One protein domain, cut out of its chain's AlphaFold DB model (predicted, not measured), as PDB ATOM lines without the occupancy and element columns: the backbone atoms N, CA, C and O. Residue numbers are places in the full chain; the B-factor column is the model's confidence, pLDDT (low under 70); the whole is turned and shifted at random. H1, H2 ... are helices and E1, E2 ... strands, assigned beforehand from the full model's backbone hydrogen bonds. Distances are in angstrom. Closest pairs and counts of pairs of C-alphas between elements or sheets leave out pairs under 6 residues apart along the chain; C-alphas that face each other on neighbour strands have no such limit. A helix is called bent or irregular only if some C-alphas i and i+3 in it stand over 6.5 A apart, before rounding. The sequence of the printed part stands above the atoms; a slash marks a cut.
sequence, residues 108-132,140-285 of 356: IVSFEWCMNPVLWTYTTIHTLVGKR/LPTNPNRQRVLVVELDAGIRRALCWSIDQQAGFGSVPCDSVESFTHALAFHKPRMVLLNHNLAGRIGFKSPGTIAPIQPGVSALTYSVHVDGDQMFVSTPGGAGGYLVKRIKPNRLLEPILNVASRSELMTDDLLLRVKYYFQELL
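Overview. This is residues 108 to 132 and 140 to 285 of the 356 residues of an uncharacterized protein of Verrucomicrobia subdivision 3 bacterium (UniProt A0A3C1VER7). What is the main picture? A strongly twisted sheet of seven strands curls round helix H1, with E7, the longest strand, near the middle of the whole. The long helix H6 crosses over E2 and E6 of the sheet, the short H5 packs on H6, and H2, H3 and H4 are small helices at other places round the sheet. What is it made of? The printed part has 171 residues, with named elements in the order E1 E2 E3 H1 E4 H2 E5 H3 E6 E7 H4 H5 H6, and its class is mixed, helices and strands. The branched sheet is mixed too: E1 and E2, E1 and E7, and E6 and E7 are antiparallel, and E3 and E4, E3 and E5, and E5 and E7 parallel. The whole is compact and rounded, with a radius of gyration of the C-alphas of 15.0 A and spans of 43 by 36 by 33 A.

Arrangement. Where does the sheet branch? E1, residues 108 to 112, and E6, residues 213 to 217, lie on one side of E7, residues 220 to 228, and E5, residues 194 to 198, on the other side. The pairing is staggered: E6 pairs with residues 220 to 223 of E7, E5 with 221 to 225 and E1 with 225 to 228. Within hydrogen-bond range are N 226 and O 110 of E7 and E1, 2.9 A, N 222 and O 214 of the hairpin E6 and E7, 2.8 A, and N 223 and O 195 of E7 and E5, 2.8 A. Which strands come next? E2, residues 120 to 126, forms a hairpin with E1, with N 111 and O 121 at 2.8 A. E3, residues 147 to 152, has E5 on one side, N 196 and O 150 at 2.8 A, and E4, residues 172 to 177, on the other side, N 149 and O 173 at 2.8 A. E3, H1, residues 156 to 167, and E4 form a strand-helix-strand unit, two parallel neighbour strands with a helix between, and its crossover is right-handed. Which helices are on the sheet? The sheet curls round H1, whose closest C-alphas to E4 are those of Asp 167 and Gly 173, 5.1 A. H2, residues 183 to 190, has a height over the sheet of 8.0 A, H3, residues 199 to 205, 7.3 A, and H4, residues 231 to 237, 9.0 A. H6, residues 270 to 284, is on the opposite face from H3, at a height of 10.2 A, across the strands at 75 degrees to E2 on the local plane. What of H5 and the backbones? H5, residues 257 to 262, only grazes the sheet and touches H6, closest C-alphas Pro 258 and Val 277 at 5.1 A, opposite ways at a steep tilt of 54 degrees. Every O i to N i+4 pair is within hydrogen-bond range in H1, H2, H4 and H6, against 1 of 3 in H3 and 0 of 2 in H5, where 3 of 4 and 2 of 3 O i to N i+3 pairs are.

Along the chain. Where do the elements begin and end? E1 begins at C-alpha 108, (3.704, -12.237, 0.919), and H6 ends at C-alpha 284, (-5.567, -30.575, -4.479). How long are they? From first to last C-alpha E7 measures 26.5 A, H6 21.3 A, E2 20.0 A, H1 and E4 16.0 A each and E3 15.9 A. H3 and H5 are irregular: C-alphas 200 and 203 are 7.1 A apart, and C-alphas 258 and 261 are 8.0 A apart.

Size, cuts and confidence. Where is the printed part broken? Residues 133 to 139 are cut out, and C-alphas 132 and 140 are 20.5 A apart. Which link is long? The link from H4 to H5, residues 238 to 256, is long, and its residues 248 to 249 pair, parallel, with residues 121 to 122 of E2. Where is confidence low? The mean pLDDT of the printed part is 82.2, and 32 residues are under 70, among them 140 to 145 and 235 to 246.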
ATOM      1  N   ILE A 108       4.106 -11.035   1.642       88.19
ATOM      2  CA  ILE A 108       3.704 -12.237   0.919       88.19
ATOM      3  C   ILE A 108       4.949 -12.917   0.380       88.19
ATOM      4  O   ILE A 108       5.775 -12.294  -0.275       88.19
ATOM      5  N   VAL A 109       5.071 -14.209   0.652       91.06
ATOM      6  CA  VAL A 109       6.141 -15.045   0.117       91.06
ATOM      7  C   VAL A 109       5.533 -16.049  -0.842       91.06
ATOM      8  O   VAL A 109       4.618 -16.780  -0.460       91.06
ATOM      9  N   SER A 110       6.037 -16.089  -2.073       90.06
ATOM     10  CA  SER A 110       5.677 -17.092  -3.073       90.06
ATOM     11  C   SER A 110       6.801 -18.106  -3.246       90.06
ATOM     12  O   SER A 110       7.967 -17.737  -3.327       90.06
ATOM     13  N   PHE A 111       6.437 -19.378  -3.335       90.44
ATOM     14  CA  PHE A 111       7.325 -20.500  -3.604       90.44
ATOM     15  C   PHE A 111       7.032 -21.025  -5.003       90.44
ATOM     16  O   PHE A 111       5.895 -21.384  -5.331       90.44
ATOM     17  N   GLU A 112       8.082 -21.058  -5.809       85.50
ATOM     18  CA  GLU A 112       8.028 -21.374  -7.228       85.50
ATOM     19  C   GLU A 112       8.510 -22.817  -7.381       85.50
ATOM     20  O   GLU A 112       9.699 -23.082  -7.548       85.50
ATOM     21  N   TRP A 113       7.595 -23.780  -7.216       87.00
ATOM     22  CA  TRP A 113       7.974 -25.197  -7.186       87.00
ATOM     23  C   TRP A 113       8.491 -25.687  -8.539       87.00
ATOM     24  O   TRP A 113       9.342 -26.573  -8.602       87.00
ATOM     25  N   CYS A 114       7.990 -25.089  -9.618       79.06
ATOM     26  CA  CYS A 114       8.525 -25.226 -10.962       79.06
ATOM     27  C   CYS A 114       8.155 -24.003 -11.812       79.06
ATOM     28  O   CYS A 114       7.335 -23.171 -11.412       79.06
ATOM     29  N   MET A 115       8.671 -23.966 -13.042       74.31
ATOM     30  CA  MET A 115       8.402 -22.913 -14.031       74.31
ATOM     31  C   MET A 115       6.932 -22.821 -14.491       74.31
ATOM     32  O   MET A 115       6.603 -22.014 -15.358       74.31
ATOM     33  N   ASN A 116       6.036 -23.648 -13.944       76.06
ATOM     34  CA  ASN A 116       4.609 -23.571 -14.203       76.06
ATOM     35  C   ASN A 116       3.904 -22.744 -13.114       76.06
ATOM     36  O   ASN A 116       3.881 -23.175 -11.959       76.06
ATOM     37  N   PRO A 117       3.241 -21.629 -13.461       71.50
ATOM     38  CA  PRO A 117       2.610 -20.747 -12.475       71.50
ATOM     39  C   PRO A 117       1.406 -21.354 -11.743       71.50
ATOM     40  O   PRO A 117       0.974 -20.825 -10.722       71.50
ATOM     41  N   VAL A 118       0.849 -22.472 -12.224       75.50
ATOM     42  CA  VAL A 118      -0.183 -23.224 -11.488       75.50
ATOM     43  C   VAL A 118       0.407 -23.969 -10.292       75.50
ATOM     44  O   VAL A 118      -0.275 -24.196  -9.295       75.50
ATOM     45  N   LEU A 119       1.678 -24.349 -10.380       81.25
ATOM     46  CA  LEU A 119       2.377 -25.124  -9.363       81.25
ATOM     47  C   LEU A 119       3.128 -24.203  -8.405       81.25
ATOM     48  O   LEU A 119       4.214 -24.526  -7.943       81.25
ATOM     49  N   TRP A 120       2.580 -23.024  -8.138       85.44
ATOM     50  CA  TRP A 120       3.121 -22.079  -7.173       85.44
ATOM     51  C   TRP A 120       2.288 -22.149  -5.894       85.44
ATOM     52  O   TRP A 120       1.072 -22.384  -5.916       85.44
ATOM     53  N   THR A 121       2.937 -21.932  -4.757       88.50
ATOM     54  CA  THR A 121       2.229 -21.663  -3.502       88.50
ATOM     55  C   THR A 121       2.628 -20.309  -2.969       88.50
ATOM     56  O   THR A 121       3.727 -19.843  -3.232       88.50
ATOM     57  N   TYR A 122       1.788 -19.693  -2.155       89.00
ATOM     58  CA  TYR A 122       2.169 -18.480  -1.449       89.00
ATOM     59  C   TYR A 122       1.579 -18.445  -0.051       89.00
ATOM     60  O   TYR A 122       0.573 -19.096   0.248       89.00
ATOM     61  N   THR A 123       2.208 -17.669   0.818       88.69
ATOM     62  CA  THR A 123       1.745 -17.459   2.181       88.69
ATOM     63  C   THR A 123       1.992 -16.026   2.625       88.69
ATOM     64  O   THR A 123       2.761 -15.292   2.005       88.69
ATOM     65  N   THR A 124       1.313 -15.632   3.694       87.75
ATOM     66  CA  THR A 124       1.522 -14.347   4.355       87.75
ATOM     67  C   THR A 124       2.396 -14.599   5.572       87.75
ATOM     68  O   THR A 124       2.017 -15.404   6.419       87.75
ATOM     69  N   ILE A 125       3.534 -13.923   5.670       87.44
ATOM     70  CA  ILE A 125       4.409 -13.984   6.842       87.44
ATOM     71  C   ILE A 125       4.401 -12.650   7.577       87.44
ATOM     72  O   ILE A 125       4.238 -11.590   6.966       87.44
ATOM     73  N   HIS A 126       4.640 -12.707   8.884       88.31
ATOM     74  CA  HIS A 126       4.961 -11.538   9.694       88.31
ATOM     75  C   HIS A 126       6.432 -11.596  10.099       88.31
ATOM     76  O   HIS A 126       6.920 -12.656  10.468       88.31
ATOM     77  N   THR A 127       7.174 -10.491  10.012       89.25
ATOM     78  CA  THR A 127       8.637 -10.531  10.244       89.25
ATOM     79  C   THR A 127       9.041 -10.592  11.715       89.25
ATOM     80  O   THR A 127      10.151 -11.011  12.041       89.25
ATOM     81  N   LEU A 128       8.152 -10.179  12.622       82.56
ATOM     82  CA  LEU A 128       8.330 -10.345  14.062       82.56
ATOM     83  C   LEU A 128       7.378 -11.429  14.558       82.56
ATOM     84  O   LEU A 128       6.270 -11.155  15.000       82.56
ATOM     85  N   VAL A 129       7.834 -12.673  14.464       70.38
ATOM     86  CA  VAL A 129       7.154 -13.852  15.015       70.38
ATOM     87  C   VAL A 129       7.732 -14.225  16.375       70.38
ATOM     88  O   VAL A 129       8.923 -14.032  16.623       70.38
ATOM     89  N   GLY A 130       6.893 -14.780  17.255       58.81
ATOM     90  CA  GLY A 130       7.365 -15.489  18.447       58.81
ATOM     91  C   GLY A 130       7.699 -14.648  19.689       58.81
ATOM     92  O   GLY A 130       8.652 -14.973  20.387       58.81
ATOM     93  N   LYS A 131       6.907 -13.626  20.055       46.88
ATOM     94  CA  LYS A 131       6.940 -13.052  21.425       46.88
ATOM     95  C   LYS A 131       5.705 -13.449  22.252       46.88
ATOM     96  O   LYS A 131       4.824 -12.627  22.470       46.88
ATOM     97  N   ARG A 132       5.673 -14.718  22.702       36.16
ATOM     98  CA  ARG A 132       5.021 -15.278  23.925       36.16
ATOM     99  C   ARG A 132       4.940 -16.818  23.858       36.16
ATOM    100  O   ARG A 132       3.874 -17.412  23.841       36.16
ATOM    101  N   LEU A 140      20.122 -26.158  17.198       45.28
ATOM    102  CA  LEU A 140      19.919 -27.009  16.027       45.28
ATOM    103  C   LEU A 140      18.786 -28.020  16.278       45.28
ATOM    104  O   LEU A 140      18.662 -28.507  17.406       45.28
ATOM    105  N   PRO A 141      18.001 -28.393  15.251       45.56
ATOM    106  CA  PRO A 141      16.923 -29.361  15.407       45.56
ATOM    107  C   PRO A 141      17.449 -30.636  16.088       45.56
ATOM    108  O   PRO A 141      18.196 -31.412  15.498       45.56
ATOM    109  N   THR A 142      17.049 -30.842  17.345       44.38
ATOM    110  CA  THR A 142      17.458 -31.949  18.232       44.38
ATOM    111  C   THR A 142      16.883 -33.297  17.810       44.38
ATOM    112  O   THR A 142      17.239 -34.327  18.375       44.38
ATOM    113  N   ASN A 143      16.009 -33.316  16.804       53.84
ATOM    114  CA  ASN A 143      15.476 -34.541  16.240       53.84
ATOM    115  C   ASN A 143      16.280 -34.925  14.981       53.84
ATOM    116  O   ASN A 143      16.122 -34.263  13.948       53.84
ATOM    117  N   PRO A 144      17.102 -35.993  15.030       56.47
ATOM    118  CA  PRO A 144      17.925 -36.435  13.902       56.47
ATOM    119  C   PRO A 144      17.106 -36.853  12.668       56.47
ATOM    120  O   PRO A 144      17.664 -36.939  11.578       56.47
ATOM    121  N   ASN A 145      15.788 -37.047  12.809       65.38
ATOM    122  CA  ASN A 145      14.882 -37.384  11.709       65.38
ATOM    123  C   ASN A 145      14.299 -36.159  10.981       65.38
ATOM    124  O   ASN A 145      13.464 -36.325  10.092       65.38
ATOM    125  N   ARG A 146      14.682 -34.924  11.348       82.88
ATOM    126  CA  ARG A 146      14.243 -33.717  10.628       82.88
ATOM    127  C   ARG A 146      15.199 -33.403   9.485       82.88
ATOM    128  O   ARG A 146      16.401 -33.231   9.681       82.88
ATOM    129  N   GLN A 147      14.647 -33.246   8.291       85.94
ATOM    130  CA  GLN A 147      15.383 -32.774   7.137       85.94
ATOM    131  C   GLN A 147      15.813 -31.320   7.347       85.94
ATOM    132  O   GLN A 147      14.979 -30.424   7.485       85.94
ATOM    133  N   ARG A 148      17.126 -31.078   7.344       91.00
ATOM    134  CA  ARG A 148      17.682 -29.727   7.466       91.00
ATOM    135  C   ARG A 148      17.470 -28.917   6.190       91.00
ATOM    136  O   ARG A 148      17.856 -29.357   5.101       91.00
ATOM    137  N   VAL A 149      16.902 -27.728   6.366       94.00
ATOM    138  CA  VAL A 149      16.627 -26.733   5.331       94.00
ATOM    139  C   VAL A 149      17.455 -25.489   5.622       94.00
ATOM    140  O   VAL A 149      17.205 -24.789   6.601       94.00
ATOM    141  N   LEU A 150      18.447 -25.215   4.781       95.88
ATOM    142  CA  LEU A 150      19.263 -24.007   4.882       95.88
ATOM    143  C   LEU A 150      18.496 -22.822   4.292       95.88
ATOM    144  O   LEU A 150      18.191 -22.830   3.105       95.88
ATOM    145  N   VAL A 151      18.180 -21.819   5.103       96.62
ATOM    146  CA  VAL A 151      17.413 -20.631   4.709       96.62
ATOM    147  C   VAL A 151      18.373 -19.483   4.424       96.62
ATOM    148  O   VAL A 151      18.924 -18.898   5.354       96.62
ATOM    149  N   VAL A 152      18.555 -19.153   3.146       95.06
ATOM    150  CA  VAL A 152      19.439 -18.077   2.678       95.06
ATOM    151  C   VAL A 152      18.615 -16.816   2.428       95.06
ATOM    152  O   VAL A 152      17.860 -16.727   1.455       95.06
ATOM    153  N   GLU A 153      18.740 -15.850   3.333       94.56
ATOM    154  CA  GLU A 153      17.998 -14.585   3.316       94.56
ATOM    155  C   GLU A 153      18.780 -13.517   4.079       94.56
ATOM    156  O   GLU A 153      19.183 -13.753   5.214       94.56
ATOM    157  N   LEU A 154      18.964 -12.336   3.490       93.56
ATOM    158  CA  LEU A 154      19.695 -11.232   4.116       93.56
ATOM    159  C   LEU A 154      18.822 -10.503   5.149       93.56
ATOM    160  O   LEU A 154      19.299 -10.150   6.232       93.56
ATOM    161  N   ASP A 155      17.527 -10.326   4.867       92.88
ATOM    162  CA  ASP A 155      16.604  -9.655   5.784       92.88
ATOM    163  C   ASP A 155      16.328 -10.538   7.013       92.88
ATOM    164  O   ASP A 155      15.666 -11.575   6.943       92.88
ATOM    165  N   ALA A 156      16.819 -10.109   8.179       91.19
ATOM    166  CA  ALA A 156      16.707 -10.871   9.422       91.19
ATOM    167  C   ALA A 156      15.257 -11.162   9.840       91.19
ATOM    168  O   ALA A 156      14.994 -12.190  10.467       91.19
ATOM    169  N   GLY A 157      14.318 -10.278   9.500       91.31
ATOM    170  CA  GLY A 157      12.904 -10.457   9.795       91.31
ATOM    171  C   GLY A 157      12.264 -11.532   8.916       91.31
ATOM    172  O   GLY A 157      11.550 -12.396   9.422       91.31
ATOM    173  N   ILE A 158      12.563 -11.519   7.614       93.75
ATOM    174  CA  ILE A 158      12.099 -12.550   6.671       93.75
ATOM    175  C   ILE A 158      12.734 -13.896   7.019       93.75
ATOM    176  O   ILE A 158      12.021 -14.888   7.177       93.75
ATOM    177  N   ARG A 159      14.056 -13.923   7.237       95.06
ATOM    178  CA  ARG A 159      14.797 -15.128   7.628       95.06
ATOM    179  C   ARG A 159      14.201 -15.769   8.877       95.06
ATOM    180  O   ARG A 159      13.922 -16.967   8.870       95.06
ATOM    181  N   ARG A 160      13.940 -14.974   9.922       92.31
ATOM    182  CA  ARG A 160      13.309 -15.438  11.169       92.31
ATOM    183  C   ARG A 160      11.916 -16.007  10.926       92.31
ATOM    184  O   ARG A 160      11.609 -17.081  11.436       92.31
ATOM    185  N   ALA A 161      11.086 -15.313  10.151       91.94
ATOM    186  CA  ALA A 161       9.728 -15.752   9.850       91.94
ATOM    187  C   ALA A 161       9.699 -17.079   9.077       91.94
ATOM    188  O   ALA A 161       8.901 -17.960   9.400       91.94
ATOM    189  N   LEU A 162      10.591 -17.245   8.095       94.06
ATOM    190  CA  LEU A 162      10.736 -18.492   7.346       94.06
ATOM    191  C   LEU A 162      11.245 -19.626   8.236       94.06
ATOM    192  O   LEU A 162      10.646 -20.696   8.228       94.06
ATOM    193  N   CYS A 163      12.279 -19.388   9.047       93.62
ATOM    194  CA  CYS A 163      12.796 -20.385   9.990       93.62
ATOM    195  C   CYS A 163      11.704 -20.854  10.961       93.62
ATOM    196  O   CYS A 163      11.392 -22.040  11.003       93.62
ATOM    197  N   TRP A 164      11.017 -19.917  11.623       91.44
ATOM    198  CA  TRP A 164       9.887 -20.210  12.515       91.44
ATOM    199  C   TRP A 164       8.773 -21.011  11.825       91.44
ATOM    200  O   TRP A 164       8.165 -21.900  12.424       91.44
ATOM    201  N   SER A 165       8.496 -20.706  10.558       90.56
ATOM    202  CA  SER A 165       7.481 -21.405   9.769       90.56
ATOM    203  C   SER A 165       7.905 -22.845   9.435       90.56
ATOM    204  O   SER A 165       7.098 -23.763   9.581       90.56
ATOM    205  N   ILE A 166       9.172 -23.059   9.052       92.25
ATOM    206  CA  ILE A 166       9.757 -24.390   8.796       92.25
ATOM    207  C   ILE A 166       9.797 -25.217  10.084       92.25
ATOM    208  O   ILE A 166       9.432 -26.390  10.076       92.25
ATOM    209  N   ASP A 167      10.199 -24.610  11.201       90.38
ATOM    210  CA  ASP A 167      10.405 -25.311  12.471       90.38
ATOM    211  C   ASP A 167       9.109 -25.774  13.138       90.38
ATOM    212  O   ASP A 167       9.144 -26.653  14.004       90.38
ATOM    213  N   GLN A 168       7.958 -25.267  12.707       86.12
ATOM    214  CA  GLN A 168       6.651 -25.801  13.096       86.12
ATOM    215  C   GLN A 168       6.171 -26.947  12.209       86.12
ATOM    216  O   GLN A 168       5.230 -27.653  12.575       86.12
ATOM    217  N   GLN A 169       6.786 -27.141  11.044       87.25
ATOM    218  CA  GLN A 169       6.400 -28.202  10.135       87.25
ATOM    219  C   GLN A 169       7.124 -29.499  10.510       87.25
ATOM    220  O   GLN A 169       8.355 -29.571  10.576       87.25
ATOM    221  N   ALA A 170       6.344 -30.554  10.754       84.38
ATOM    222  CA  ALA A 170       6.887 -31.881  11.012       84.38
ATOM    223  C   ALA A 170       7.810 -32.322   9.861       84.38
ATOM    224  O   ALA A 170       7.555 -32.020   8.699       84.38
ATOM    225  N   GLY A 171       8.893 -33.027  10.190       85.50
ATOM    226  CA  GLY A 171       9.843 -33.547   9.201       85.50
ATOM    227  C   GLY A 171      10.902 -32.558   8.703       85.50
ATOM    228  O   GLY A 171      11.885 -33.013   8.133       85.50
ATOM    229  N   PHE A 172      10.794 -31.252   8.970       89.62
ATOM    230  CA  PHE A 172      11.781 -30.250   8.528       89.62
ATOM    231  C   PHE A 172      12.367 -29.472   9.691       89.62
ATOM    232  O   PHE A 172      11.645 -29.218  10.640       89.62
ATOM    233  N   GLY A 173      13.633 -29.073   9.628       91.31
ATOM    234  CA  GLY A 173      14.251 -28.158  10.590       91.31
ATOM    235  C   GLY A 173      15.058 -27.086   9.871       91.31
ATOM    236  O   GLY A 173      15.727 -27.382   8.879       91.31
ATOM    237  N   SER A 174      14.978 -25.848  10.341       93.69
ATOM    238  CA  SER A 174      15.626 -24.711   9.701       93.69
ATOM    239  C   SER A 174      17.091 -24.560  10.131       93.69
ATOM    240  O   SER A 174      17.500 -24.964  11.220       93.69
ATOM    241  N   VAL A 175      17.900 -23.996   9.238       95.38
ATOM    242  CA  VAL A 175      19.261 -23.523   9.508       95.38
ATOM    243  C   VAL A 175      19.383 -22.140   8.866       95.38
ATOM    244  O   VAL A 175      19.305 -22.051   7.641       95.38
ATOM    245  N   PRO A 176      19.530 -21.049   9.633       95.38
ATOM    246  CA  PRO A 176      19.604 -19.708   9.063       95.38
ATOM    247  C   PRO A 176      20.971 -19.435   8.414       95.38
ATOM    248  O   PRO A 176      22.008 -19.807   8.952       95.38
ATOM    249  N   CYS A 177      20.967 -18.728   7.284       95.06
ATOM    250  CA  CYS A 177      22.145 -18.208   6.589       95.06
ATOM    251  C   CYS A 177      21.872 -16.750   6.203       95.06
ATOM    252  O   CYS A 177      20.918 -16.464   5.475       95.06
ATOM    253  N   ASP A 178      22.665 -15.823   6.732       91.94
ATOM    254  CA  ASP A 178      22.405 -14.381   6.665       91.94
ATOM    255  C   ASP A 178      23.208 -13.641   5.591       91.94
ATOM    256  O   ASP A 178      22.987 -12.449   5.377       91.94
ATOM    257  N   SER A 179      24.113 -14.336   4.904       92.31
ATOM    258  CA  SER A 179      24.971 -13.761   3.877       92.31
ATOM    259  C   SER A 179      25.224 -14.737   2.731       92.31
ATOM    260  O   SER A 179      25.072 -15.953   2.867       92.31
ATOM    261  N   VAL A 180      25.603 -14.189   1.576       90.62
ATOM    262  CA  VAL A 180      26.005 -14.980   0.400       90.62
ATOM    263  C   VAL A 180      27.387 -15.592   0.632       90.62
ATOM    264  O   VAL A 180      27.657 -16.715   0.222       90.62
ATOM    265  N   GLU A 181      28.242 -14.875   1.350       92.38
ATOM    266  CA  GLU A 181      29.625 -15.224   1.637       92.38
ATOM    267  C   GLU A 181      29.723 -16.432   2.584       92.38
ATOM    268  O   GLU A 181      30.613 -17.269   2.439       92.38
ATOM    269  N   SER A 182      28.779 -16.569   3.523       92.50
ATOM    270  CA  SER A 182      28.723 -17.713   4.446       92.50
ATOM    271  C   SER A 182      28.066 -18.959   3.847       92.50
ATOM    272  O   SER A 182      28.189 -20.042   4.427       92.50
ATOM    273  N   PHE A 183      27.420 -18.848   2.680       93.25
ATOM    274  CA  PHE A 183      26.622 -19.918   2.076       93.25
ATOM    275  C   PHE A 183      27.401 -21.228   1.917       93.25
ATOM    276  O   PHE A 183      26.950 -22.275   2.385       93.25
ATOM    277  N   THR A 184      28.586 -21.186   1.301       92.44
ATOM    278  CA  THR A 184      29.400 -22.387   1.048       92.44
ATOM    279  C   THR A 184      29.839 -23.060   2.348       92.44
ATOM    280  O   THR A 184      29.787 -24.286   2.461       92.44
ATOM    281  N   HIS A 185      30.218 -22.267   3.354       94.00
ATOM    282  CA  HIS A 185      30.580 -22.784   4.670       94.00
ATOM    283  C   HIS A 185      29.372 -23.422   5.370       94.00
ATOM    284  O   HIS A 185      29.463 -24.553   5.846       94.00
ATOM    285  N   ALA A 186      28.218 -22.748   5.370       93.50
ATOM    286  CA  ALA A 186      26.994 -23.258   5.975       93.50
ATOM    287  C   ALA A 186      26.506 -24.553   5.297       93.50
ATOM    288  O   ALA A 186      26.090 -25.493   5.978       93.50
ATOM    289  N   LEU A 187      26.620 -24.636   3.968       92.94
ATOM    290  CA  LEU A 187      26.301 -25.827   3.184       92.94
ATOM    291  C   LEU A 187      27.188 -27.020   3.582       92.94
ATOM    292  O   LEU A 187      26.677 -28.115   3.821       92.94
ATOM    293  N   ALA A 188      28.502 -26.804   3.710       92.94
ATOM    294  CA  ALA A 188      29.457 -27.845   4.093       92.94
ATOM    295  C   ALA A 188      29.304 -28.283   5.561       92.94
ATOM    296  O   ALA A 188      29.341 -29.479   5.863       92.94
ATOM    297  N   PHE A 189      29.109 -27.322   6.467       93.44
ATOM    298  CA  PHE A 189      29.042 -27.559   7.906       93.44
ATOM    299  C   PHE A 189      27.724 -28.223   8.320       93.44
ATOM    300  O   PHE A 189      27.722 -29.268   8.971       93.44
ATOM    301  N   HIS A 190      26.588 -27.657   7.902       92.25
ATOM    302  CA  HIS A 190      25.276 -28.152   8.321       92.25
ATOM    303  C   HIS A 190      24.770 -29.321   7.478       92.25
ATOM    304  O   HIS A 190      23.846 -30.014   7.908       92.25
ATOM    305  N   LYS A 191      25.351 -29.566   6.295       90.50
ATOM    306  CA  LYS A 191      24.938 -30.636   5.371       90.50
ATOM    307  C   LYS A 191      23.407 -30.677   5.201       90.50
ATOM    308  O   LYS A 191      22.780 -31.690   5.536       90.50
ATOM    309  N   PRO A 192      22.773 -29.553   4.813       91.88
ATOM    310  CA  PRO A 192      21.341 -29.526   4.564       91.88
ATOM    311  C   PRO A 192      21.021 -30.389   3.341       91.88
ATOM    312  O   PRO A 192      21.852 -30.549   2.452       91.88
ATOM    313  N   ARG A 193      19.797 -30.915   3.272       87.94
ATOM    314  CA  ARG A 193      19.305 -31.598   2.058       87.94
ATOM    315  C   ARG A 193      18.532 -30.672   1.138       87.94
ATOM    316  O   ARG A 193      18.279 -31.002  -0.014       87.94
ATOM    317  N   MET A 194      18.130 -29.525   1.667       90.62
ATOM    318  CA  MET A 194      17.414 -28.519   0.917       90.62
ATOM    319  C   MET A 194      17.933 -27.134   1.264       90.62
ATOM    320  O   MET A 194      18.231 -26.848   2.424       90.62
ATOM    321  N   VAL A 195      18.008 -26.274   0.260       93.50
ATOM    322  CA  VAL A 195      18.284 -24.849   0.424       93.50
ATOM    323  C   VAL A 195      17.018 -24.090   0.059       93.50
ATOM    324  O   VAL A 195      16.508 -24.242  -1.045       93.50
ATOM    325  N   LEU A 196      16.503 -23.273   0.968       94.50
ATOM    326  CA  LEU A 196      15.476 -22.291   0.663       94.50
ATOM    327  C   LEU A 196      16.159 -20.956   0.363       94.50
ATOM    328  O   LEU A 196      16.826 -20.388   1.227       94.50
ATOM    329  N   LEU A 197      16.003 -20.468  -0.863       92.44
ATOM    330  CA  LEU A 197      16.814 -19.387  -1.413       92.44
ATOM    331  C   LEU A 197      15.948 -18.243  -1.931       92.44
ATOM    332  O   LEU A 197      15.079 -18.456  -2.774       92.44
ATOM    333  N   ASN A 198      16.214 -17.017  -1.482       91.75
ATOM    334  CA  ASN A 198      15.567 -15.852  -2.080       91.75
ATOM    335  C   ASN A 198      15.996 -15.727  -3.555       91.75
ATOM    336  O   ASN A 198      17.192 -15.723  -3.861       91.75
ATOM    337  N   HIS A 199      15.029 -15.604  -4.465       87.44
ATOM    338  CA  HIS A 199      15.242 -15.478  -5.907       87.44
ATOM    339  C   HIS A 199      16.254 -14.375  -6.261       87.44
ATOM    340  O   HIS A 199      17.124 -14.578  -7.106       87.44
ATOM    341  N   ASN A 200      16.219 -13.240  -5.557       87.12
ATOM    342  CA  ASN A 200      17.131 -12.117  -5.800       87.12
ATOM    343  C   ASN A 200      18.594 -12.433  -5.434       87.12
ATOM    344  O   ASN A 200      19.514 -11.749  -5.882       87.12
ATOM    345  N   LEU A 201      18.823 -13.469  -4.623       87.88
ATOM    346  CA  LEU A 201      20.156 -13.934  -4.232       87.88
ATOM    347  C   LEU A 201      20.651 -15.089  -5.106       87.88
ATOM    348  O   LEU A 201      21.850 -15.367  -5.107       87.88
ATOM    349  N   ALA A 202      19.765 -15.729  -5.877       84.75
ATOM    350  CA  ALA A 202      20.075 -16.924  -6.652       84.75
ATOM    351  C   ALA A 202      21.289 -16.749  -7.570       84.75
ATOM    352  O   ALA A 202      22.249 -17.516  -7.484       84.75
ATOM    353  N   GLY A 203      21.302 -15.679  -8.370       83.69
ATOM    354  CA  GLY A 203      22.417 -15.393  -9.271       83.69
ATOM    355  C   GLY A 203      23.746 -15.160  -8.545       83.69
ATOM    356  O   GLY A 203      24.794 -15.556  -9.051       83.69
ATOM    357  N   ARG A 204      23.716 -14.584  -7.335       84.69
ATOM    358  CA  ARG A 204      24.923 -14.277  -6.545       84.69
ATOM    359  C   ARG A 204      25.576 -15.523  -5.954       84.69
ATOM    360  O   ARG A 204      26.784 -15.521  -5.761       84.69
ATOM    361  N   ILE A 205      24.802 -16.581  -5.713       83.06
ATOM    362  CA  ILE A 205      25.319 -17.877  -5.251       83.06
ATOM    363  C   ILE A 205      25.532 -18.882  -6.397       83.06
ATOM    364  O   ILE A 205      25.713 -20.073  -6.157       83.06
ATOM    365  N   GLY A 206      25.481 -18.422  -7.653       77.12
ATOM    366  CA  GLY A 206      25.687 -19.267  -8.833       77.12
ATOM    367  C   GLY A 206      24.495 -20.152  -9.207       77.12
ATOM    368  O   GLY A 206      24.628 -21.019 -10.073       77.12
ATOM    369  N   PHE A 207      23.321 -19.936  -8.606       79.69
ATOM    370  CA  PHE A 207      22.104 -20.670  -8.933       79.69
ATOM    371  C   PHE A 207      21.448 -20.076 -10.186       79.69
ATOM    372  O   PHE A 207      20.837 -19.009 -10.151       79.69
ATOM    373  N   LYS A 208      21.611 -20.771 -11.318       69.44
ATOM    374  CA  LYS A 208      21.182 -20.306 -12.651       69.44
ATOM    375  C   LYS A 208      19.748 -20.683 -13.030       69.44
ATOM    376  O   LYS A 208      19.309 -20.300 -14.109       69.44
ATOM    377  N   SER A 209      19.041 -21.433 -12.188       65.50
ATOM    378  CA  SER A 209      17.681 -21.918 -12.457       65.50
ATOM    379  C   SER A 209      16.661 -21.185 -11.585       65.50
ATOM    380  O   SER A 209      16.121 -21.787 -10.659       65.50
ATOM    381  N   PRO A 210      16.407 -19.885 -11.828       61.62
ATOM    382  CA  PRO A 210      15.369 -19.176 -11.098       61.62
ATOM    383  C   PRO A 210      14.013 -19.867 -11.288       61.62
ATOM    384  O   PRO A 210      13.704 -20.328 -12.383       61.62
ATOM    385  N   GLY A 211      13.210 -19.909 -10.227       64.62
ATOM    386  CA  GLY A 211      11.792 -20.260 -10.307       64.62
ATOM    387  C   GLY A 211      11.460 -21.746 -10.363       64.62
ATOM    388  O   GLY A 211      10.443 -22.145 -10.933       64.62
ATOM    389  N   THR A 212      12.310 -22.592  -9.786       78.44
ATOM    390  CA  THR A 212      12.035 -24.026  -9.670       78.44
ATOM    391  C   THR A 212      12.817 -24.659  -8.528       78.44
ATOM    392  O   THR A 212      13.808 -24.108  -8.042       78.44
ATOM    393  N   ILE A 213      12.414 -25.871  -8.146       87.69
ATOM    394  CA  ILE A 213      13.331 -26.787  -7.476       87.69
ATOM    395  C   ILE A 213      14.416 -27.211  -8.473       87.69
ATOM    396  O   ILE A 213      14.089 -27.629  -9.585       87.69
ATOM    397  N   ALA A 214      15.690 -27.123  -8.086       88.00
ATOM    398  CA  ALA A 214      16.805 -27.617  -8.900       88.00
ATOM    399  C   ALA A 214      17.959 -28.149  -8.031       88.00
ATOM    400  O   ALA A 214      18.111 -27.714  -6.887       88.00
ATOM    401  N   PRO A 215      18.794 -29.077  -8.534       88.25
ATOM    402  CA  PRO A 215      19.972 -29.526  -7.798       88.25
ATOM    403  C   PRO A 215      21.014 -28.399  -7.681       88.25
ATOM    404  O   PRO A 215      21.260 -27.682  -8.648       88.25
ATOM    405  N   ILE A 216      21.651 -28.267  -6.511       86.50
ATOM    406  CA  ILE A 216      22.846 -27.415  -6.321       86.50
ATOM    407  C   ILE A 216      24.113 -28.273  -6.280       86.50
ATOM    408  O   ILE A 216      25.129 -27.918  -6.868       86.50
ATOM    409  N   GLN A 217      24.051 -29.405  -5.580       86.44
ATOM    410  CA  GLN A 217      25.130 -30.386  -5.469       86.44
ATOM    411  C   GLN A 217      24.517 -31.781  -5.249       86.44
ATOM    412  O   GLN A 217      23.319 -31.866  -4.953       86.44
ATOM    413  N   PRO A 218      25.285 -32.880  -5.375       85.19
ATOM    414  CA  PRO A 218      24.760 -34.224  -5.144       85.19
ATOM    415  C   PRO A 218      24.023 -34.335  -3.800       85.19
ATOM    416  O   PRO A 218      24.569 -33.995  -2.751       85.19
ATOM    417  N   GLY A 219      22.760 -34.771  -3.844       84.00
ATOM    418  CA  GLY A 219      21.903 -34.931  -2.662       84.00
ATOM    419  C   GLY A 219      21.356 -33.638  -2.038       84.00
ATOM    420  O   GLY A 219      20.772 -33.709  -0.955       84.00
ATOM    421  N   VAL A 220      21.531 -32.472  -2.679       89.00
ATOM    422  CA  VAL A 220      20.991 -31.187  -2.200       89.00
ATOM    423  C   VAL A 220      20.262 -30.439  -3.312       89.00
ATOM    424  O   VAL A 220      20.854 -30.068  -4.330       89.00
ATOM    425  N   SER A 221      18.990 -30.134  -3.068       89.38
ATOM    426  CA  SER A 221      18.154 -29.333  -3.969       89.38
ATOM    427  C   SER A 221      17.902 -27.937  -3.392       89.38
ATOM    428  O   SER A 221      17.703 -27.780  -2.189       89.38
ATOM    429  N   ALA A 222      17.881 -26.909  -4.233       90.44
ATOM    430  CA  ALA A 222      17.354 -25.597  -3.868       90.44
ATOM    431  C   ALA A 222      15.875 -25.495  -4.218       90.44
ATOM    432  O   ALA A 222      15.460 -26.024  -5.242       90.44
ATOM    433  N   LEU A 223      15.131 -24.744  -3.413       91.94
ATOM    434  CA  LEU A 223      13.823 -24.182  -3.723       91.94
ATOM    435  C   LEU A 223      13.945 -22.658  -3.653       91.94
ATOM    436  O   LEU A 223      14.364 -22.114  -2.628       91.94
ATOM    437  N   THR A 224      13.570 -21.964  -4.726       90.94
ATOM    438  CA  THR A 224      13.540 -20.499  -4.729       90.94
ATOM    439  C   THR A 224      12.212 -19.949  -4.227       90.94
ATOM    440  O   THR A 224      11.149 -20.512  -4.507       90.94
ATOM    441  N   TYR A 225      12.266 -18.814  -3.537       92.38
ATOM    442  CA  TYR A 225      11.089 -18.033  -3.172       92.38
ATOM    443  C   TYR A 225      11.272 -16.552  -3.499       92.38
ATOM    444  O   TYR A 225      12.396 -16.051  -3.570       92.38
ATOM    445  N   SER A 226      10.151 -15.854  -3.634       90.38
ATOM    446  CA  SER A 226      10.090 -14.422  -3.920       90.38
ATOM    447  C   SER A 226       9.244 -13.714  -2.864       90.38
ATOM    448  O   SER A 226       8.292 -14.287  -2.329       90.38
ATOM    449  N   VAL A 227       9.606 -12.473  -2.542       90.56
ATOM    450  CA  VAL A 227       8.934 -11.648  -1.528       90.56
ATOM    451  C   VAL A 227       8.184 -10.520  -2.224       90.56
ATOM    452  O   VAL A 227       8.747  -9.827  -3.068       90.56
ATOM    453  N   HIS A 228       6.931 -10.318  -1.832       86.38
ATOM    454  CA  HIS A 228       6.021  -9.320  -2.380       86.38
ATOM    455  C   HIS A 228       5.409  -8.502  -1.243       86.38
ATOM    456  O   HIS A 228       5.084  -9.029  -0.175       86.38
ATOM    457  N   VAL A 229       5.238  -7.205  -1.476       77.25
ATOM    458  CA  VAL A 229       4.655  -6.256  -0.519       77.25
ATOM    459  C   VAL A 229       3.154  -6.513  -0.349       77.25
ATOM    460  O   VAL A 229       2.619  -6.403   0.752       77.25
ATOM    461  N   ASP A 230       2.464  -6.912  -1.418       74.31
ATOM    462  CA  ASP A 230       1.068  -7.331  -1.371       74.31
ATOM    463  C   ASP A 230       0.724  -8.368  -2.451       74.31
ATOM    464  O   ASP A 230       1.562  -8.804  -3.244       74.31
ATOM    465  N   GLY A 231      -0.526  -8.836  -2.408       68.94
ATOM    466  CA  GLY A 231      -0.994  -9.901  -3.284       68.94
ATOM    467  C   GLY A 231      -1.168  -9.430  -4.721       68.94
ATOM    468  O   GLY A 231      -1.008 -10.235  -5.633       68.94
ATOM    469  N   ASP A 232      -1.444  -8.144  -4.935       70.44
ATOM    470  CA  ASP A 232      -1.576  -7.590  -6.279       70.44
ATOM    471  C   ASP A 232      -0.206  -7.551  -6.954       70.44
ATOM    472  O   ASP A 232      -0.072  -7.996  -8.093       70.44
ATOM    473  N   GLN A 233       0.835  -7.137  -6.223       72.31
ATOM    474  CA  GLN A 233       2.212  -7.191  -6.700       72.31
ATOM    475  C   GLN A 233       2.630  -8.619  -7.056       72.31
ATOM    476  O   GLN A 233       3.218  -8.812  -8.115       72.31
ATOM    477  N   MET A 234       2.284  -9.613  -6.228       75.81
ATOM    478  CA  MET A 234       2.530 -11.022  -6.550       75.81
ATOM    479  C   MET A 234       1.849 -11.424  -7.867       75.81
ATOM    480  O   MET A 234       2.481 -12.052  -8.712       75.81
ATOM    481  N   PHE A 235       0.581 -11.061  -8.082       69.19
ATOM    482  CA  PHE A 235      -0.117 -11.380  -9.335       69.19
ATOM    483  C   PHE A 235       0.464 -10.670 -10.554       69.19
ATOM    484  O   PHE A 235       0.460 -11.235 -11.645       69.19
ATOM    485  N   VAL A 236       0.943  -9.439 -10.389       68.31
ATOM    486  CA  VAL A 236       1.564  -8.680 -11.479       68.31
ATOM    487  C   VAL A 236       2.949  -9.236 -11.819       68.31
ATOM    488  O   VAL A 236       3.308  -9.280 -12.992       68.31
ATOM    489  N   SER A 237       3.718  -9.671 -10.817       68.31
ATOM    490  CA  SER A 237       5.088 -10.172 -10.991       68.31
ATOM    491  C   SER A 237       5.162 -11.654 -11.367       68.31
ATOM    492  O   SER A 237       6.156 -12.092 -11.942       68.31
ATOM    493  N   THR A 238       4.116 -12.433 -11.074       67.50
ATOM    494  CA  THR A 238       4.047 -13.859 -11.413       67.50
ATOM    495  C   THR A 238       3.744 -14.040 -12.903       67.50
ATOM    496  O   THR A 238       2.712 -13.541 -13.372       67.50
ATOM    497  N   PRO A 239       4.554 -14.812 -13.654       64.94
ATOM    498  CA  PRO A 239       4.226 -15.207 -15.019       64.94
ATOM    499  C   PRO A 239       2.816 -15.798 -15.087       64.94
ATOM    500  O   PRO A 239       2.466 -16.715 -14.352       64.94
ATOM    501  N   GLY A 240       1.963 -15.240 -15.938       61.34
ATOM    502  CA  GLY A 240       0.576 -15.680 -16.059       61.34
ATOM    503  C   GLY A 240      -0.377 -15.168 -14.980       61.34
ATOM    504  O   GLY A 240      -1.576 -15.327 -15.158       61.34
ATOM    505  N   GLY A 241       0.044 -14.466 -13.927       61.56
ATOM    506  CA  GLY A 241      -0.898 -13.914 -12.941       61.56
ATOM    507  C   GLY A 241      -1.979 -13.016 -13.576       61.56
ATOM    508  O   GLY A 241      -3.166 -13.170 -13.283       61.56
ATOM    509  N   ALA A 242      -1.614 -12.210 -14.582       59.19
ATOM    510  CA  ALA A 242      -2.559 -11.443 -15.411       59.19
ATOM    511  C   ALA A 242      -3.491 -12.313 -16.287       59.19
ATOM    512  O   ALA A 242      -4.576 -11.880 -16.674       59.19
ATOM    513  N   GLY A 243      -3.092 -13.548 -16.587       60.34
ATOM    514  CA  GLY A 243      -3.902 -14.559 -17.267       60.34
ATOM    515  C   GLY A 243      -4.905 -15.273 -16.353       60.34
ATOM    516  O   GLY A 243      -5.656 -16.116 -16.841       60.34
ATOM    517  N   GLY A 244      -4.942 -14.960 -15.050       59.59
ATOM    518  CA  GLY A 244      -5.907 -15.524 -14.101       59.59
ATOM    519  C   GLY A 244      -5.552 -16.927 -13.604       59.59
ATOM    520  O   GLY A 244      -6.450 -17.734 -13.349       59.59
ATOM    521  N   TYR A 245      -4.257 -17.233 -13.495       69.25
ATOM    522  CA  TYR A 245      -3.789 -18.495 -12.927       69.25
ATOM    523  C   TYR A 245      -4.030 -18.489 -11.428       69.25
ATOM    524  O   TYR A 245      -3.946 -17.467 -10.748       69.25
ATOM    525  N   LEU A 246      -4.370 -19.663 -10.926       64.38
ATOM    526  CA  LEU A 246      -4.795 -19.844  -9.558       64.38
ATOM    527  C   LEU A 246      -3.620 -20.446  -8.790       64.38
ATOM    528  O   LEU A 246      -3.280 -21.611  -8.961       64.38
ATOM    529  N   VAL A 247      -2.976 -19.594  -7.992       72.94
ATOM    530  CA  VAL A 247      -1.882 -19.976  -7.096       72.94
ATOM    531  C   VAL A 247      -2.480 -20.458  -5.781       72.94
ATOM    532  O   VAL A 247      -3.456 -19.883  -5.285       72.94
ATOM    533  N   LYS A 248      -1.922 -21.519  -5.197       82.44
ATOM    534  CA  LYS A 248      -2.438 -22.048  -3.935       82.44
ATOM    535  C   LYS A 248      -1.927 -21.227  -2.756       82.44
ATOM    536  O   LYS A 248      -0.726 -21.160  -2.504       82.44
ATOM    537  N   ARG A 249      -2.844 -20.684  -1.957       83.19
ATOM    538  CA  ARG A 249      -2.485 -20.127  -0.656       83.19
ATOM    539  C   ARG A 249      -2.292 -21.244   0.367       83.19
ATOM    540  O   ARG A 249      -3.161 -22.108   0.505       83.19
ATOM    541  N   ILE A 250      -1.186 -21.206   1.103       86.75
ATOM    542  CA  ILE A 250      -0.867 -22.150   2.183       86.75
ATOM    543  C   ILE A 250      -0.644 -21.415   3.505       86.75
ATOM    544  O   ILE A 250      -0.339 -20.220   3.528       86.75
ATOM    545  N   LYS A 251      -0.827 -22.123   4.622       86.25
ATOM    546  CA  LYS A 251      -0.514 -21.590   5.955       86.25
ATOM    547  C   LYS A 251       1.009 -21.498   6.134       86.25
ATOM    548  O   LYS A 251       1.701 -22.365   5.600       86.25
ATOM    549  N   PRO A 252       1.533 -20.530   6.911       85.69
ATOM    550  CA  PRO A 252       2.976 -20.400   7.135       85.69
ATOM    551  C   PRO A 252       3.612 -21.694   7.657       85.69
ATOM    552  O   PRO A 252       4.585 -22.181   7.095       85.69
ATOM    553  N   ASN A 253       2.982 -22.352   8.632       84.69
ATOM    554  CA  ASN A 253       3.441 -23.624   9.207       84.69
ATOM    555  C   ASN A 253       3.274 -24.861   8.294       84.69
ATOM    556  O   ASN A 253       3.445 -25.993   8.745       84.69
ATOM    557  N   ARG A 254       2.891 -24.667   7.028       87.88
ATOM    558  CA  ARG A 254       2.761 -25.716   6.005       87.88
ATOM    559  C   ARG A 254       3.502 -25.344   4.719       87.88
ATOM    560  O   ARG A 254       3.163 -25.847   3.652       87.88
ATOM    561  N   LEU A 255       4.490 -24.448   4.796       90.06
ATOM    562  CA  LEU A 255       5.154 -23.904   3.611       90.06
ATOM    563  C   LEU A 255       5.820 -24.965   2.719       90.06
ATOM    564  O   LEU A 255       5.860 -24.795   1.506       90.06
ATOM    565  N   LEU A 256       6.284 -26.076   3.301       91.50
ATOM    566  CA  LEU A 256       6.907 -27.197   2.586       91.50
ATOM    567  C   LEU A 256       5.945 -28.376   2.376       91.50
ATOM    568  O   LEU A 256       6.376 -29.488   2.084       91.50
ATOM    569  N   GLU A 257       4.639 -28.182   2.594       89.62
ATOM    570  CA  GLU A 257       3.618 -29.231   2.441       89.62
ATOM    571  C   GLU A 257       3.712 -29.996   1.108       89.62
ATOM    572  O   GLU A 257       3.637 -31.227   1.160       89.62
ATOM    573  N   PRO A 258       3.957 -29.349  -0.054       90.06
ATOM    574  CA  PRO A 258       4.048 -30.052  -1.336       90.06
ATOM    575  C   PRO A 258       5.115 -31.151  -1.397       90.06
ATOM    576  O   PRO A 258       5.014 -32.039  -2.236       90.06
ATOM    577  N   ILE A 259       6.106 -31.128  -0.502       89.31
ATOM    578  CA  ILE A 259       7.207 -32.101  -0.439       89.31
ATOM    579  C   ILE A 259       7.304 -32.819   0.917       89.31
ATOM    580  O   ILE A 259       8.262 -33.546   1.168       89.31
ATOM    581  N   LEU A 260       6.312 -32.665   1.799       85.38
ATOM    582  CA  LEU A 260       6.353 -33.223   3.156       85.38
ATOM    583  C   LEU A 260       6.553 -34.747   3.175       85.38
ATOM    584  O   LEU A 260       7.348 -35.259   3.957       85.38
ATOM    585  N   ASN A 261       5.875 -35.475   2.287       78.12
ATOM    586  CA  ASN A 261       5.884 -36.942   2.290       78.12
ATOM    587  C   ASN A 261       7.225 -37.557   1.872       78.12
ATOM    588  O   ASN A 261       7.455 -38.735   2.128       78.12
ATOM    589  N   VAL A 262       8.099 -36.787   1.219       76.62
ATOM    590  CA  VAL A 262       9.440 -37.258   0.853       76.62
ATOM    591  C   VAL A 262      10.490 -36.866   1.892       76.62
ATOM    592  O   VAL A 262      11.579 -37.431   1.884       76.62
ATOM    593  N   ALA A 263      10.152 -35.998   2.853       69.12
ATOM    594  CA  ALA A 263      11.082 -35.501   3.867       69.12
ATOM    595  C   ALA A 263      11.676 -36.592   4.775       69.12
ATOM    596  O   ALA A 263      12.762 -36.419   5.323       69.12
ATOM    597  N   SER A 264      10.983 -37.727   4.923       68.38
ATOM    598  CA  SER A 264      11.438 -38.880   5.711       68.38
ATOM    599  C   SER A 264      12.389 -39.817   4.960       68.38
ATOM    600  O   SER A 264      12.951 -40.726   5.573       68.38
ATOM    601  N   ARG A 265      12.579 -39.641   3.645       72.25
ATOM    602  CA  ARG A 265      13.459 -40.511   2.853       72.25
ATOM    603  C   ARG A 265      14.925 -40.259   3.194       72.25
ATOM    604  O   ARG A 265      15.341 -39.126   3.426       72.25
ATOM    605  N   SER A 266      15.733 -41.318   3.194       63.78
ATOM    606  CA  SER A 266      17.186 -41.236   3.391       63.78
ATOM    607  C   SER A 266      17.898 -40.548   2.227       63.78
ATOM    608  O   SER A 266      18.950 -39.959   2.439       63.78
ATOM    609  N   GLU A 267      17.314 -40.566   1.034       68.25
ATOM    610  CA  GLU A 267      17.817 -39.883  -0.151       68.25
ATOM    611  C   GLU A 267      16.687 -39.083  -0.791       68.25
ATOM    612  O   GLU A 267      15.542 -39.532  -0.859       68.25
ATOM    613  N   LEU A 268      17.014 -37.866  -1.216       68.62
ATOM    614  CA  LEU A 268      16.082 -36.943  -1.844       68.62
ATOM    615  C   LEU A 268      16.667 -36.501  -3.170       68.62
ATOM    616  O   LEU A 268      17.589 -35.686  -3.209       68.62
ATOM    617  N   MET A 269      16.142 -37.074  -4.244       81.69
ATOM    618  CA  MET A 269      16.480 -36.647  -5.592       81.69
ATOM    619  C   MET A 269      15.568 -35.493  -6.004       81.69
ATOM    620  O   MET A 269      14.392 -35.444  -5.634       81.69
ATOM    621  N   THR A 270      16.094 -34.561  -6.799       84.94
ATOM    622  CA  THR A 270      15.299 -33.439  -7.322       84.94
ATOM    623  C   THR A 270      14.062 -33.929  -8.083       84.94
ATOM    624  O   THR A 270      12.986 -33.352  -7.935       84.94
ATOM    625  N   ASP A 271      14.183 -35.027  -8.830       84.38
ATOM    626  CA  ASP A 271      13.075 -35.600  -9.599       84.38
ATOM    627  C   ASP A 271      11.953 -36.139  -8.698       84.38
ATOM    628  O   ASP A 271      10.777 -35.950  -9.009       84.38
ATOM    629  N   ASP A 272      12.287 -36.718  -7.537       83.94
ATOM    630  CA  ASP A 272      11.292 -37.143  -6.541       83.94
ATOM    631  C   ASP A 272      10.510 -35.944  -5.988       83.94
ATOM    632  O   ASP A 272       9.291 -36.020  -5.804       83.94
ATOM    633  N   LEU A 273      11.201 -34.825  -5.727       86.44
ATOM    634  CA  LEU A 273      10.572 -33.596  -5.244       86.44
ATOM    635  C   LEU A 273       9.604 -33.036  -6.292       86.44
ATOM    636  O   LEU A 273       8.451 -32.752  -5.968       86.44
ATOM    637  N   LEU A 274      10.044 -32.925  -7.549       86.19
ATOM    638  CA  LEU A 274       9.217 -32.434  -8.656       86.19
ATOM    639  C   LEU A 274       7.999 -33.332  -8.900       86.19
ATOM    640  O   LEU A 274       6.884 -32.835  -9.083       86.19
ATOM    641  N   LEU A 275       8.185 -34.653  -8.848       84.81
ATOM    642  CA  LEU A 275       7.096 -35.612  -8.992       84.81
ATOM    643  C   LEU A 275       6.090 -35.495  -7.837       84.81
ATOM    644  O   LEU A 275       4.878 -35.491  -8.069       84.81
ATOM    645  N   ARG A 276       6.561 -35.335  -6.593       86.94
ATOM    646  CA  ARG A 276       5.671 -35.156  -5.438       86.94
ATOM    647  C   ARG A 276       4.904 -33.837  -5.500       86.94
ATOM    648  O   ARG A 276       3.708 -33.842  -5.215       86.94
ATOM    649  N   VAL A 277       5.547 -32.749  -5.928       87.56
ATOM    650  CA  VAL A 277       4.876 -31.468  -6.201       87.56
ATOM    651  C   VAL A 277       3.764 -31.669  -7.229       87.56
ATOM    652  O   VAL A 277       2.629 -31.260  -6.980       87.56
ATOM    653  N   LYS A 278       4.050 -32.347  -8.351       81.56
ATOM    654  CA  LYS A 278       3.044 -32.660  -9.380       81.56
ATOM    655  C   LYS A 278       1.838 -33.382  -8.768       81.56
ATOM    656  O   LYS A 278       0.712 -32.917  -8.943       81.56
ATOM    657  N   TYR A 279       2.065 -34.448  -7.997       82.75
ATOM    658  CA  TYR A 279       0.985 -35.195  -7.337       82.75
ATOM    659  C   TYR A 279       0.198 -34.355  -6.329       82.75
ATOM    660  O   TYR A 279      -1.030 -34.397  -6.327       82.75
ATOM    661  N   TYR A 280       0.877 -33.547  -5.512       85.88
ATOM    662  CA  TYR A 280       0.223 -32.671  -4.540       85.88
ATOM    663  C   TYR A 280      -0.783 -31.722  -5.209       85.88
ATOM    664  O   TYR A 280      -1.925 -31.608  -4.766       85.88
ATOM    665  N   PHE A 281      -0.393 -31.069  -6.305       79.88
ATOM    666  CA  PHE A 281      -1.288 -30.152  -7.013       79.88
ATOM    667  C   PHE A 281      -2.401 -30.872  -7.792       79.88
ATOM    668  O   PHE A 281      -3.495 -30.319  -7.921       79.88
ATOM    669  N   GLN A 282      -2.166 -32.103  -8.264       76.31
ATOM    670  CA  GLN A 282      -3.209 -32.948  -8.864       76.31
ATOM    671  C   GLN A 282      -4.292 -33.326  -7.842       76.31
ATOM    672  O   GLN A 282      -5.480 -33.105  -8.093       76.31
ATOM    673  N   GLU A 283      -3.881 -33.829  -6.671       79.38
ATOM    674  CA  GLU A 283      -4.777 -34.177  -5.557       79.38
ATOM    675  C   GLU A 283      -5.618 -32.959  -5.136       79.38
ATOM    676  O   GLU A 283      -6.846 -33.029  -5.025       79.38
ATOM    677  N   LEU A 284      -4.959 -31.811  -4.963       73.81
ATOM    678  CA  LEU A 284      -5.567 -30.575  -4.479       73.81
ATOM    679  C   LEU A 284      -6.684 -30.050  -5.386       73.81
ATOM    680  O   LEU A 284      -7.644 -29.443  -4.908       73.81
ATOM    681  N   LEU A 285      -6.568 -30.280  -6.691       66.06
ATOM    682  CA  LEU A 285      -7.514 -29.776  -7.683       66.06
ATOM    683  C   LEU A 285      -8.594 -30.797  -8.043       66.06
ATOM    684  O   LEU A 285      -9.391 -30.548  -8.945       66.06
TER     685      LEU A 285